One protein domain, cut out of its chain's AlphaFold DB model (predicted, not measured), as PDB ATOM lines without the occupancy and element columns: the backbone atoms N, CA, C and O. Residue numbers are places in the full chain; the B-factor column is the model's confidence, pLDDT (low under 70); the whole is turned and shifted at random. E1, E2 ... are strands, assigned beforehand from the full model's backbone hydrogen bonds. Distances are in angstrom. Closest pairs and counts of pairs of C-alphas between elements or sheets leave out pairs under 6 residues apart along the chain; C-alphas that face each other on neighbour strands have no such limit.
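This is residues 21 to 113 of the 133 residues of an uncharacterized protein of Imperialibacter sp. EC-SDR9 (UniProt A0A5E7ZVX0). One long sheet of ten strands curls round an empty middle like a barrel that has been left open, with a gap between its first strand, E1, and its last, E10. The strands stand side by side in chain order, E1 to E10, joined by tight turns, with no helix across the hollow. The printed part has 93 residues, no named helix and ten named strands; the sheet is antiparallel throughout and the class is all strand. The whole is compact, with a radius of gyration of the C-alphas of 13.8 A, and rounded, spanning 31 by 29 by 27 A.

Find C-alpha 21 at (23.270, 30.353, -22.733); there E1 begins, residues 21 to 26, and runs 16.6 A to C-alpha 26 at (39.756, 28.442, -23.049). Next you meet E2, residues 32 to 38, 19.5 A long, and E3, residues 41 to 45. E4, residues 51 to 57, is 20.2 A long, and E5 takes residues 60 to 64. E6, residues 70 to 76, is 19.9 A long, and E7 takes residues 79 to 83. E8, residues 89 to 95, is 19.6 A long; E9 takes residues 98 to 102. E10, residues 108 to 112, ends at C-alpha 112, (36.183, 17.685, -33.519).

Begin at the edge strand E1: it forms a hairpin with E2, antiparallel at 161 degrees, and N 23 and O 35 are 2.9 A apart. E2 and E3 are a hairpin at 163 degrees, with N 38 and O 41 at 2.8 A. Look next at the hairpin of E3 and E4, where N 54 and O 42 are 2.8 A apart. In the hairpin of E4 and E5, at 160 degrees, N 55 and O 62 are 2.9 A apart. E5 and E6 follow as a hairpin, with N 61 and O 73 at 2.8 A. E6 and E7 show N 74 and O 81 at 2.8 A, and E7 and E8 show N 80 and O 92 at 2.8 A; both pairs are hairpins. The hairpin of E8 and E9 has N 93 and O 100 at 2.8 A. E9 and the other edge strand, E10, form the last hairpin, at 162 degrees, with N 101 and O 109 at 2.8 A. The ten strands make a meander, each the antiparallel neighbour of the one before. From edge to edge the way across the sheet turns by 185 degrees and the strands' lines turn by 57 degrees; the sheet is curled like part of a barrel and twisted. E1 and E10 are apart.

The two C-alphas farthest apart, those of Asp 48 and Gly 77, are 35.1 A from each other, while those of Gly 21 and His 113, the first and last printed, are 18.0 A apart. The printed part has no cut, and its nine links are tight. The mean pLDDT of the printed part is 87.4, and no printed residue is under 70.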
ATOM      1  N   GLY A  21      22.170  31.003 -23.430       83.88
ATOM      2  CA  GLY A  21      23.270  30.353 -22.733       83.88
ATOM      3  C   GLY A  21      24.551  31.155 -22.721       83.88
ATOM      4  O   GLY A  21      24.676  32.195 -23.360       83.88
ATOM      5  N   THR A  22      25.518  30.655 -21.964       86.94
ATOM      6  CA  THR A  22      26.882  31.176 -21.960       86.94
ATOM      7  C   THR A  22      27.833  30.033 -22.269       86.94
ATOM      8  O   THR A  22      27.734  28.964 -21.666       86.94
ATOM      9  N   SER A  23      28.741  30.251 -23.212       82.88
ATOM     10  CA  SER A  23      29.850  29.343 -23.498       82.88
ATOM     11  C   SER A  23      31.168  30.015 -23.147       82.88
ATOM     12  O   SER A  23      31.326  31.218 -23.346       82.88
ATOM     13  N   ILE A  24      32.114  29.229 -22.641       83.81
ATOM     14  CA  ILE A  24      33.456  29.694 -22.301       83.81
ATOM     15  C   ILE A  24      34.438  28.937 -23.184       83.81
ATOM     16  O   ILE A  24      34.459  27.706 -23.185       83.81
ATOM     17  N   GLN A  25      35.244  29.682 -23.928       78.94
ATOM     18  CA  GLN A  25      36.375  29.155 -24.671       78.94
ATOM     19  C   GLN A  25      37.647  29.413 -23.868       78.94
ATOM     20  O   GLN A  25      37.932  30.551 -23.498       78.94
ATOM     21  N   VAL A  26      38.413  28.352 -23.627       80.69
ATOM     22  CA  VAL A  26      39.756  28.442 -23.049       80.69
ATOM     23  C   VAL A  26      40.751  28.547 -24.197       80.69
ATOM     24  O   VAL A  26      40.787  27.681 -25.074       80.69
ATOM     25  N   ASN A  27      41.538  29.614 -24.209       78.75
ATOM     26  CA  ASN A  27      42.549  29.853 -25.229       78.75
ATOM     27  C   ASN A  27      43.842  29.085 -24.896       78.75
ATOM     28  O   ASN A  27      44.073  28.739 -23.735       78.75
ATOM     29  N   PRO A  28      44.721  28.821 -25.882       77.75
ATOM     30  CA  PRO A  28      45.974  28.094 -25.648       77.75
ATOM     31  C   PRO A  28      46.905  28.730 -24.604       77.75
ATOM     32  O   PRO A  28      47.712  28.030 -24.001       77.75
ATOM     33  N   ASP A  29      46.796  30.042 -24.388       80.62
ATOM     34  CA  ASP A  29      47.542  30.794 -23.372       80.62
ATOM     35  C   ASP A  29      46.887  30.764 -21.974       80.62
ATOM     36  O   ASP A  29      47.388  31.387 -21.041       80.62
ATOM     37  N   GLY A  30      45.772  30.044 -21.817       85.12
ATOM     38  CA  GLY A  30      45.009  29.937 -20.572       85.12
ATOM     39  C   GLY A  30      44.034  31.090 -20.319       85.12
ATOM     40  O   GLY A  30      43.317  31.069 -19.317       85.12
ATOM     41  N   THR A  31      43.971  32.088 -21.203       90.12
ATOM     42  CA  THR A  31      42.950  33.138 -21.123       90.12
ATOM     43  C   THR A  31      41.578  32.608 -21.539       90.12
ATOM     44  O   THR A  31      41.453  31.524 -22.113       90.12
ATOM     45  N   HIS A  32      40.524  33.370 -21.239       86.75
ATOM     46  CA  HIS A  32      39.150  32.950 -21.489       86.75
ATOM     47  C   HIS A  32      38.415  33.954 -22.367       86.75
ATOM     48  O   HIS A  32      38.429  35.153 -22.097       86.75
ATOM     49  N   THR A  33      37.715  33.433 -23.367       85.12
ATOM     50  CA  THR A  33      36.726  34.172 -24.148       85.12
ATOM     51  C   THR A  33      35.339  33.712 -23.709       85.12
ATOM     52  O   THR A  33      35.061  32.511 -23.670       85.12
ATOM     53  N   ILE A  34      34.463  34.653 -23.360       88.81
ATOM     54  CA  ILE A  34      33.100  34.370 -22.888       88.81
ATOM     55  C   ILE A  34      32.119  34.768 -23.976       88.81
ATOM     56  O   ILE A  34      32.230  35.850 -24.542       88.81
ATOM     57  N   ILE A  35      31.150  33.908 -24.275       87.62
ATOM     58  CA  ILE A  35      30.154  34.181 -25.310       87.62
ATOM     59  C   ILE A  35      28.765  34.021 -24.724       87.62
ATOM     60  O   ILE A  35      28.397  32.944 -24.254       87.62
ATOM     61  N   HIS A  36      28.003  35.105 -24.773       89.56
ATOM     62  CA  HIS A  36      26.619  35.171 -24.338       89.56
ATOM     63  C   HIS A  36      25.701  35.021 -25.546       89.56
ATOM     64  O   HIS A  36      25.718  35.861 -26.444       89.56
ATOM     65  N   HIS A  37      24.891  33.966 -25.557       86.06
ATOM     66  CA  HIS A  37      23.916  33.676 -26.605       86.06
ATOM     67  C   HIS A  37      22.530  34.159 -26.169       86.06
ATOM     68  O   HIS A  37      22.059  33.815 -25.079       86.06
ATOM     69  N   ASN A  38      21.889  34.962 -27.017       87.25
ATOM     70  CA  ASN A  38      20.550  35.507 -26.818       87.25
ATOM     71  C   ASN A  38      19.752  35.453 -28.134       87.25
ATOM     72  O   ASN A  38      19.721  36.408 -28.916       87.25
ATOM     73  N   GLY A  39      19.118  34.311 -28.385       86.44
ATOM     74  CA  GLY A  39      18.317  34.044 -29.571       86.44
ATOM     75  C   GLY A  39      19.164  34.134 -30.834       86.44
ATOM     76  O   GLY A  39      20.065  33.329 -31.045       86.44
ATOM     77  N   ASN A  40      18.880  35.141 -31.659       87.56
ATOM     78  CA  ASN A  40      19.593  35.386 -32.912       87.56
ATOM     79  C   ASN A  40      20.822  36.287 -32.747       87.56
ATOM     80  O   ASN A  40      21.461  36.634 -33.738       87.56
ATOM     81  N   THR A  41      21.154  36.682 -31.522       89.19
ATOM     82  CA  THR A  41      22.300  37.539 -31.236       89.19
ATOM     83  C   THR A  41      23.266  36.820 -30.305       89.19
ATOM     84  O   THR A  41      22.847  36.131 -29.377       89.19
ATOM     85  N   ALA A  42      24.563  37.004 -30.524       88.25
ATOM     86  CA  ALA A  42      25.601  36.577 -29.600       88.25
ATOM     87  C   ALA A  42      26.570  37.728 -29.320       88.25
ATOM     88  O   ALA A  42      26.867  38.523 -30.211       88.25
ATOM     89  N   VAL A  43      27.072  37.807 -28.090       91.31
ATOM     90  CA  VAL A  43      28.121  38.754 -27.696       91.31
ATOM     91  C   VAL A  43      29.328  37.960 -27.237       91.31
ATOM     92  O   VAL A  43      29.237  37.213 -26.267       91.31
ATOM     93  N   GLN A  44      30.444  38.126 -27.935       89.06
ATOM     94  CA  GLN A  44      31.732  37.556 -27.567       89.06
ATOM     95  C   GLN A  44      32.544  38.608 -26.822       89.06
ATOM     96  O   GLN A  44      32.779  39.683 -27.360       89.06
ATOM     97  N   VAL A  45      33.004  38.281 -25.621       90.62
ATOM     98  CA  VAL A  45      33.892  39.107 -24.802       90.62
ATOM     99  C   VAL A  45      35.257  38.435 -24.749       90.62
ATOM    100  O   VAL A  45      35.381  37.288 -24.311       90.62
ATOM    101  N   ASN A  46      36.272  39.144 -25.228       87.38
ATOM    102  CA  ASN A  46      37.653  38.688 -25.267       87.38
ATOM    103  C   ASN A  46      38.343  38.914 -23.906       87.38
ATOM    104  O   ASN A  46      37.868  39.717 -23.098       87.38
ATOM    105  N   PRO A  47      39.489  38.256 -23.649       87.69
ATOM    106  CA  PRO A  47      40.222  38.398 -22.389       87.69
ATOM    107  C   PRO A  47      40.617  39.835 -22.019       87.69
ATOM    108  O   PRO A  47      40.740  40.156 -20.841       87.69
ATOM    109  N   ASP A  48      40.827  40.694 -23.016       88.44
ATOM    110  CA  ASP A  48      41.187  42.106 -22.848       88.44
ATOM    111  C   ASP A  48      39.972  43.026 -22.607       88.44
ATOM    112  O   ASP A  48      40.128  44.239 -22.477       88.44
ATOM    113  N   GLY A  49      38.760  42.465 -22.552       89.62
ATOM    114  CA  GLY A  49      37.503  43.195 -22.381       89.62
ATOM    115  C   GLY A  49      36.923  43.778 -23.672       89.62
ATOM    116  O   GLY A  49      35.803  44.294 -23.655       89.62
ATOM    117  N   SER A  50      37.631  43.679 -24.801       90.81
ATOM    118  CA  SER A  50      37.049  43.988 -26.106       90.81
ATOM    119  C   SER A  50      35.919  43.006 -26.427       90.81
ATOM    120  O   SER A  50      35.903  41.872 -25.937       90.81
ATOM    121  N   HIS A  51      34.947  43.428 -27.234       88.06
ATOM    122  CA  HIS A  51      33.811  42.575 -27.563       88.06
ATOM    123  C   HIS A  51      33.390  42.679 -29.023       88.06
ATOM    124  O   HIS A  51      33.496  43.732 -29.649       88.06
ATOM    125  N   SER A  52      32.867  41.567 -29.528       89.94
ATOM    126  CA  SER A  52      32.220  41.470 -30.830       89.94
ATOM    127  C   SER A  52      30.750  41.124 -30.644       89.94
ATOM    128  O   SER A  52      30.389  40.373 -29.733       89.94
ATOM    129  N   VAL A  53      29.899  41.616 -31.539       90.94
ATOM    130  CA  VAL A  53      28.469  41.283 -31.555       90.94
ATOM    131  C   VAL A  53      28.133  40.609 -32.869       90.94
ATOM    132  O   VAL A  53      28.444  41.138 -33.931       90.94
ATOM    133  N   ILE A  54      27.477  39.457 -32.799       89.38
ATOM    134  CA  ILE A  54      27.017  38.708 -33.964       89.38
ATOM    135  C   ILE A  54      25.499  38.746 -33.994       89.38
ATOM    136  O   ILE A  54      24.861  38.413 -32.998       89.38
ATOM    137  N   HIS A  55      24.924  39.104 -35.138       90.75
ATOM    138  CA  HIS A  55      23.491  39.019 -35.388       90.75
ATOM    139  C   HIS A  55      23.196  38.074 -36.553       90.75
ATOM    140  O   HIS A  55      23.808  38.178 -37.618       90.75
ATOM    141  N   TYR A  56      22.241  37.169 -36.358       86.81
ATOM    142  CA  TYR A  56      21.814  36.183 -37.341       86.81
ATOM    143  C   TYR A  56      20.434  36.507 -37.916       86.81
ATOM    144  O   TYR A  56      19.470  36.739 -37.191       86.81
ATOM    145  N   SER A  57      20.332  36.446 -39.242       89.75
ATOM    146  CA  SER A  57      19.084  36.549 -39.993       89.75
ATOM    147  C   SER A  57      19.005  35.391 -40.986       89.75
ATOM    148  O   SER A  57      19.684  35.371 -42.017       89.75
ATOM    149  N   GLY A  58      18.219  34.372 -40.627       89.12
ATOM    150  CA  GLY A  58      18.137  33.117 -41.373       89.12
ATOM    151  C   GLY A  58      19.506  32.444 -41.505       89.12
ATOM    152  O   GLY A  58      20.163  32.132 -40.513       89.12
ATOM    153  N   ASN A  59      19.948  32.243 -42.746       89.25
ATOM    154  CA  ASN A  59      21.230  31.605 -43.051       89.25
ATOM    155  C   ASN A  59      22.424  32.571 -43.040       89.25
ATOM    156  O   ASN A  59      23.553  32.134 -43.272       89.25
ATOM    157  N   THR A  60      22.198  33.856 -42.770       90.88
ATOM    158  CA  THR A  60      23.243  34.879 -42.775       90.88
ATOM    159  C   THR A  60      23.562  35.329 -41.355       90.88
ATOM    160  O   THR A  60      22.665  35.485 -40.529       90.88
ATOM    161  N   GLY A  61      24.840  35.551 -41.064       90.12
ATOM    162  CA  GLY A  61      25.314  36.200 -39.846       90.12
ATOM    163  C   GLY A  61      26.170  37.415 -40.173       90.12
ATOM    164  O   GLY A  61      26.913  37.400 -41.152       90.12
ATOM    165  N   VAL A  62      26.078  38.454 -39.350       92.31
ATOM    166  CA  VAL A  62      26.963  39.621 -39.410       92.31
ATOM    167  C   VAL A  62      27.574  39.818 -38.037       92.31
ATOM    168  O   VAL A  62      26.852  40.012 -37.062       92.31
ATOM    169  N   GLN A  63      28.898  39.761 -37.975       90.38
ATOM    170  CA  GLN A  63      29.677  40.090 -36.793       90.38
ATOM    171  C   GLN A  63      30.255  41.493 -36.935       90.38
ATOM    172  O   GLN A  63      30.920  41.786 -37.928       90.38
ATOM    173  N   VAL A  64      30.040  42.322 -35.920       91.88
ATOM    174  CA  VAL A  64      30.751  43.581 -35.712       91.88
ATOM    175  C   VAL A  64      31.902  43.301 -34.756       91.88
ATOM    176  O   VAL A  64      31.683  42.787 -33.658       91.88
ATOM    177  N   ASN A  65      33.119  43.593 -35.198       87.88
ATOM    178  CA  ASN A  65      34.348  43.425 -34.430       87.88
ATOM    179  C   ASN A  65      34.591  44.632 -33.506       87.88
ATOM    180  O   ASN A  65      33.983  45.686 -33.709       87.88
ATOM    181  N   PRO A  66      35.512  44.535 -32.527       86.94
ATOM    182  CA  PRO A  66      35.768  45.632 -31.593       86.94
ATOM    183  C   PRO A  66      36.271  46.918 -32.265       86.94
ATOM    184  O   PRO A  66      36.067  48.009 -31.743       86.94
ATOM    185  N   ASP A  67      36.919  46.796 -33.425       87.88
ATOM    186  CA  ASP A  67      37.398  47.912 -34.246       87.88
ATOM    187  C   ASP A  67      36.318  48.494 -35.183       87.88
ATOM    188  O   ASP A  67      36.600  49.387 -35.979       87.88
ATOM    189  N   GLY A  68      35.086  47.982 -35.109       89.31
ATOM    190  CA  GLY A  68      33.968  48.368 -35.968       89.31
ATOM    191  C   GLY A  68      33.982  47.721 -37.353       89.31
ATOM    192  O   GLY A  68      33.085  47.979 -38.152       89.31
ATOM    193  N   SER A  69      34.963  46.874 -37.665       90.88
ATOM    194  CA  SER A  69      34.984  46.126 -38.919       90.88
ATOM    195  C   SER A  69      33.937  45.004 -38.924       90.88
ATOM    196  O   SER A  69      33.487  44.540 -37.874       90.88
ATOM    197  N   HIS A  70      33.527  44.559 -40.115       88.81
ATOM    198  CA  HIS A  70      32.447  43.584 -40.268       88.81
ATOM    199  C   HIS A  70      32.945  42.272 -40.869       88.81
ATOM    200  O   HIS A  70      33.672  42.265 -41.860       88.81
ATOM    201  N   THR A  71      32.496  41.160 -40.295       88.88
ATOM    202  CA  THR A  71      32.653  39.812 -40.856       88.88
ATOM    203  C   THR A  71      31.273  39.268 -41.196       88.88
ATOM    204  O   THR A  71      30.360  39.357 -40.373       88.88
ATOM    205  N   THR A  72      31.092  38.712 -42.394       91.56
ATOM    206  CA  THR A  72      29.811  38.114 -42.800       91.56
ATOM    207  C   THR A  72      29.915  36.609 -42.922       91.56
ATOM    208  O   THR A  72      30.965  36.051 -43.224       91.56
ATOM    209  N   ILE A  73      28.803  35.940 -42.652       89.56
ATOM    210  CA  ILE A  73      28.714  34.490 -42.572       89.56
ATOM    211  C   ILE A  73      27.529  34.073 -43.422       89.56
ATOM    212  O   ILE A  73      26.421  34.551 -43.199       89.56
ATOM    213  N   HIS A  74      27.743  33.154 -44.354       91.44
ATOM    214  CA  HIS A  74      26.707  32.603 -45.216       91.44
ATOM    215  C   HIS A  74      26.669  31.087 -45.061       91.44
ATOM    216  O   HIS A  74      27.630  30.400 -45.402       91.44
ATOM    217  N   ARG A  75      25.559  30.557 -44.544       89.50
ATOM    218  CA  ARG A  75      25.345  29.116 -44.366       89.50
ATOM    219  C   ARG A  75      24.593  28.538 -45.559       89.50
ATOM    220  O   ARG A  75      23.608  29.107 -46.024       89.50
ATOM    221  N   THR A  76      25.041  27.403 -46.081       90.19
ATOM    222  CA  THR A  76      24.404  26.713 -47.211       90.19
ATOM    223  C   THR A  76      24.569  25.206 -47.058       90.19
ATOM    224  O   THR A  76      25.655  24.659 -47.242       90.19
ATOM    225  N   GLY A  77      23.474  24.519 -46.721       90.31
ATOM    226  CA  GLY A  77      23.485  23.076 -46.483       90.31
ATOM    227  C   GLY A  77      24.512  22.691 -45.416       90.31
ATOM    228  O   GLY A  77      24.475  23.202 -44.301       90.31
ATOM    229  N   ASN A  78      25.456  21.823 -45.782       90.00
ATOM    230  CA  ASN A  78      26.531  21.354 -44.902       90.00
ATOM    231  C   ASN A  78      27.811  22.193 -45.030       90.00
ATOM    232  O   ASN A  78      28.916  21.679 -44.860       90.00
ATOM    233  N   SER A  79      27.718  23.463 -45.409       90.94
ATOM    234  CA  SER A  79      28.886  24.340 -45.479       90.94
ATOM    235  C   SER A  79      28.555  25.769 -45.070       90.94
ATOM    236  O   SER A  79      27.409  26.207 -45.151       90.94
ATOM    237  N   SER A  80      29.581  26.491 -44.640       90.69
ATOM    238  CA  SER A  80      29.516  27.909 -44.313       90.69
ATOM    239  C   SER A  80      30.666  28.644 -44.991       90.69
ATOM    240  O   SER A  80      31.786  28.142 -45.021       90.69
ATOM    241  N   VAL A  81      30.404  29.836 -45.514       92.44
ATOM    242  CA  VAL A  81      31.430  30.756 -46.015       92.44
ATOM    243  C   VAL A  81      31.487  31.950 -45.086       92.44
ATOM    244  O   VAL A  81      30.457  32.542 -44.771       92.44
ATOM    245  N   VAL A  82      32.690  32.303 -44.661       90.94
ATOM    246  CA  VAL A  82      32.940  33.466 -43.822       90.94
ATOM    247  C   VAL A  82      33.812  34.446 -44.582       90.94
ATOM    248  O   VAL A  82      34.900  34.090 -45.030       90.94
ATOM    249  N   VAL A  83      33.321  35.669 -44.734       91.06
ATOM    250  CA  VAL A  83      34.012  36.761 -45.414       91.06
ATOM    251  C   VAL A  83      34.568  37.694 -44.350       91.06
ATOM    252  O   VAL A  83      33.817  38.321 -43.602       91.06
ATOM    253  N   ASN A  84      35.892  37.759 -44.279       87.50
ATOM    254  CA  ASN A  84      36.617  38.617 -43.351       87.50
ATOM    255  C   ASN A  84      36.530  40.089 -43.787       87.50
ATOM    256  O   ASN A  84      36.300  40.366 -44.968       87.50
ATOM    257  N   PRO A  85      36.822  41.051 -42.893       87.38
ATOM    258  CA  PRO A  85      36.755  42.472 -43.235       87.38
ATOM    259  C   PRO A  85      37.666  42.893 -44.395       87.38
ATOM    260  O   PRO A  85      37.375  43.843 -45.112       87.38
ATOM    261  N   ASN A  86      38.769  42.171 -44.602       87.81
ATOM    262  CA  ASN A  86      39.702  42.393 -45.709       87.81
ATOM    263  C   ASN A  86      39.275  41.708 -47.027       87.81
ATOM    264  O   ASN A  86      40.057  41.668 -47.973       87.81
ATOM    265  N   GLY A  87      38.082  41.112 -47.075       89.25
ATOM    266  CA  GLY A  87      37.531  40.409 -48.236       89.25
ATOM    267  C   GLY A  87      38.017  38.969 -48.426       89.25
ATOM    268  O   GLY A  87      37.497  38.264 -49.293       89.25
ATOM    269  N   THR A  88      38.979  38.496 -47.630       90.56
ATOM    270  CA  THR A  88      39.406  37.089 -47.679       90.56
ATOM    271  C   THR A  88      38.302  36.163 -47.177       90.56
ATOM    272  O   THR A  88      37.480  36.556 -46.349       90.56
ATOM    273  N   GLN A  89      38.289  34.922 -47.667       90.69
ATOM    274  CA  GLN A  89      37.218  33.974 -47.371       90.69
ATOM    275  C   GLN A  89      37.744  32.719 -46.692       90.69
ATOM    276  O   GLN A  89      38.757  32.154 -47.097       90.69
ATOM    277  N   THR A  90      37.017  32.280 -45.673       88.44
ATOM    278  CA  THR A  90      37.201  30.986 -45.017       88.44
ATOM    279  C   THR A  90      35.987  30.120 -45.313       88.44
ATOM    280  O   THR A  90      34.854  30.584 -45.184       88.44
ATOM    281  N   VAL A  91      36.203  28.864 -45.698       91.12
ATOM    282  CA  VAL A  91      35.114  27.911 -45.962       91.12
ATOM    283  C   VAL A  91      35.125  26.835 -44.891       91.12
ATOM    284  O   VAL A  91      36.170  26.270 -44.592       91.12
ATOM    285  N   ILE A  92      33.970  26.535 -44.313       89.06
ATOM    286  CA  ILE A  92      33.809  25.482 -43.314       89.06
ATOM    287  C   ILE A  92      32.893  24.416 -43.899       89.06
ATOM    288  O   ILE A  92      31.770  24.713 -44.300       89.06
ATOM    289  N   HIS A  93      33.363  23.174 -43.934       90.62
ATOM    290  CA  HIS A  93      32.577  22.012 -44.327       90.62
ATOM    291  C   HIS A  93      32.156  21.227 -43.091       90.62
ATOM    292  O   HIS A  93      33.009  20.766 -42.334       90.62
ATOM    293  N   HIS A  94      30.852  21.038 -42.920       87.25
ATOM    294  CA  HIS A  94      30.264  20.344 -41.781       87.25
ATOM    295  C   HIS A  94      30.042  18.862 -42.096       87.25
ATOM    296  O   HIS A  94      29.366  18.516 -43.069       87.25
ATOM    297  N   LYS A  95      30.592  17.959 -41.276       86.88
ATOM    298  CA  LYS A  95      30.478  16.504 -41.466       86.88
ATOM    299  C   LYS A  95      30.295  15.768 -40.139       86.88
ATOM    300  O   LYS A  95      31.247  15.283 -39.530       86.88
ATOM    301  N   GLY A  96      29.040  15.590 -39.731       84.88
ATOM    302  CA  GLY A  96      28.697  14.821 -38.534       84.88
ATOM    303  C   GLY A  96      29.301  15.445 -37.276       84.88
ATOM    304  O   GLY A  96      28.918  16.541 -36.891       84.88
ATOM    305  N   SER A  97      30.241  14.746 -36.638       83.88
ATOM    306  CA  SER A  97      30.955  15.224 -35.442       83.88
ATOM    307  C   SER A  97      32.267  15.947 -35.761       83.88
ATOM    308  O   SER A  97      33.090  16.138 -34.872       83.88
ATOM    309  N   THR A  98      32.496  16.315 -37.019       83.88
ATOM    310  CA  THR A  98      33.720  16.991 -37.455       83.88
ATOM    311  C   THR A  98      33.409  18.125 -38.411       83.88
ATOM    312  O   THR A  98      32.553  17.956 -39.277       83.88
ATOM    313  N   ASP A  99      34.162  19.216 -38.313       85.88
ATOM    314  CA  ASP A  99      34.193  20.269 -39.327       85.88
ATOM    315  C   ASP A  99      35.597  20.385 -39.929       85.88
ATOM    316  O   ASP A  99      36.598  20.198 -39.237       85.88
ATOM    317  N   THR A 100      35.674  20.732 -41.212       89.00
ATOM    318  CA  THR A 100      36.931  21.094 -41.880       89.00
ATOM    319  C   THR A 100      36.869  22.552 -42.301       89.00
ATOM    320  O   THR A 100      36.083  22.911 -43.175       89.00
ATOM    321  N   GLN A 101      37.719  23.378 -41.704       86.94
ATOM    322  CA  GLN A 101      37.927  24.770 -42.074       86.94
ATOM    323  C   GLN A 101      39.035  24.865 -43.127       86.94
ATOM    324  O   GLN A 101      40.092  24.260 -42.971       86.94
ATOM    325  N   VAL A 102      38.792  25.632 -44.183       88.88
ATOM    326  CA  VAL A 102      39.734  25.990 -45.246       88.88
ATOM    327  C   VAL A 102      40.025  27.478 -45.127       88.88
ATOM    328  O   VAL A 102      39.115  28.294 -45.281       88.88
ATOM    329  N   ASN A 103      41.272  27.825 -44.838       84.94
ATOM    330  CA  ASN A 103      41.714  29.204 -44.676       84.94
ATOM    331  C   ASN A 103      42.001  29.866 -46.036       84.94
ATOM    332  O   ASN A 103      42.238  29.164 -47.024       84.94
ATOM    333  N   PRO A 104      42.056  31.210 -46.100       85.38
ATOM    334  CA  PRO A 104      42.351  31.928 -47.342       85.38
ATOM    335  C   PRO A 104      43.693  31.567 -47.995       85.38
ATOM    336  O   PRO A 104      43.852  31.730 -49.201       85.38
ATOM    337  N   ASP A 105      44.663  31.100 -47.209       86.81
ATOM    338  CA  ASP A 105      45.988  30.669 -47.674       86.81
ATOM    339  C   ASP A 105      46.027  29.200 -48.138       86.81
ATOM    340  O   ASP A 105      47.086  28.695 -48.507       86.81
ATOM    341  N   GLY A 106      44.884  28.507 -48.117       85.94
ATOM    342  CA  GLY A 106      44.760  27.096 -48.476       85.94
ATOM    343  C   GLY A 106      45.155  26.122 -47.365       85.94
ATOM    344  O   GLY A 106      45.092  24.913 -47.574       85.94
ATOM    345  N   THR A 107      45.550  26.598 -46.181       87.44
ATOM    346  CA  THR A 107      45.723  25.716 -45.021       87.44
ATOM    347  C   THR A 107      44.370  25.233 -44.503       87.44
ATOM    348  O   THR A 107      43.335  25.873 -44.705       87.44
ATOM    349  N   HIS A 108      44.368  24.087 -43.820       85.62
ATOM    350  CA  HIS A 108      43.145  23.472 -43.324       85.62
ATOM    351  C   HIS A 108      43.239  23.116 -41.843       85.62
ATOM    352  O   HIS A 108      44.259  22.599 -41.387       85.62
ATOM    353  N   THR A 109      42.136  23.320 -41.123       81.56
ATOM    354  CA  THR A 109      41.976  22.938 -39.715       81.56
ATOM    355  C   THR A 109      40.800  21.980 -39.583       81.56
ATOM    356  O   THR A 109      39.714  22.255 -40.089       81.56
ATOM    357  N   THR A 110      40.989  20.862 -38.883       82.12
ATOM    358  CA  THR A 110      39.894  19.944 -38.536       82.12
ATOM    359  C   THR A 110      39.459  20.172 -37.097       82.12
ATOM    360  O   THR A 110      40.279  20.159 -36.182       82.12
ATOM    361  N   ILE A 111      38.157  20.355 -36.905       78.12
ATOM    362  CA  ILE A 111      37.520  20.594 -35.613       78.12
ATOM    363  C   ILE A 111      36.722  19.344 -35.253       78.12
ATOM    364  O   ILE A 111      35.955  18.838 -36.072       78.12
ATOM    365  N   PHE A 112      36.901  18.847 -34.032       76.81
ATOM    366  CA  PHE A 112      36.183  17.685 -33.519       76.81
ATOM    367  C   PHE A 112      35.155  18.121 -32.481       76.81
ATOM    368  O   PHE A 112      35.499  18.709 -31.457       76.81
ATOM    369  N   HIS A 113      33.897  17.771 -32.726       71.62
ATOM    370  CA  HIS A 113      32.790  17.994 -31.808       71.62
ATOM    371  C   HIS A 113      32.581  16.731 -30.975       71.62
ATOM    372  O   HIS A 113      32.192  15.683 -31.495       71.62
TER     373      HIS A 113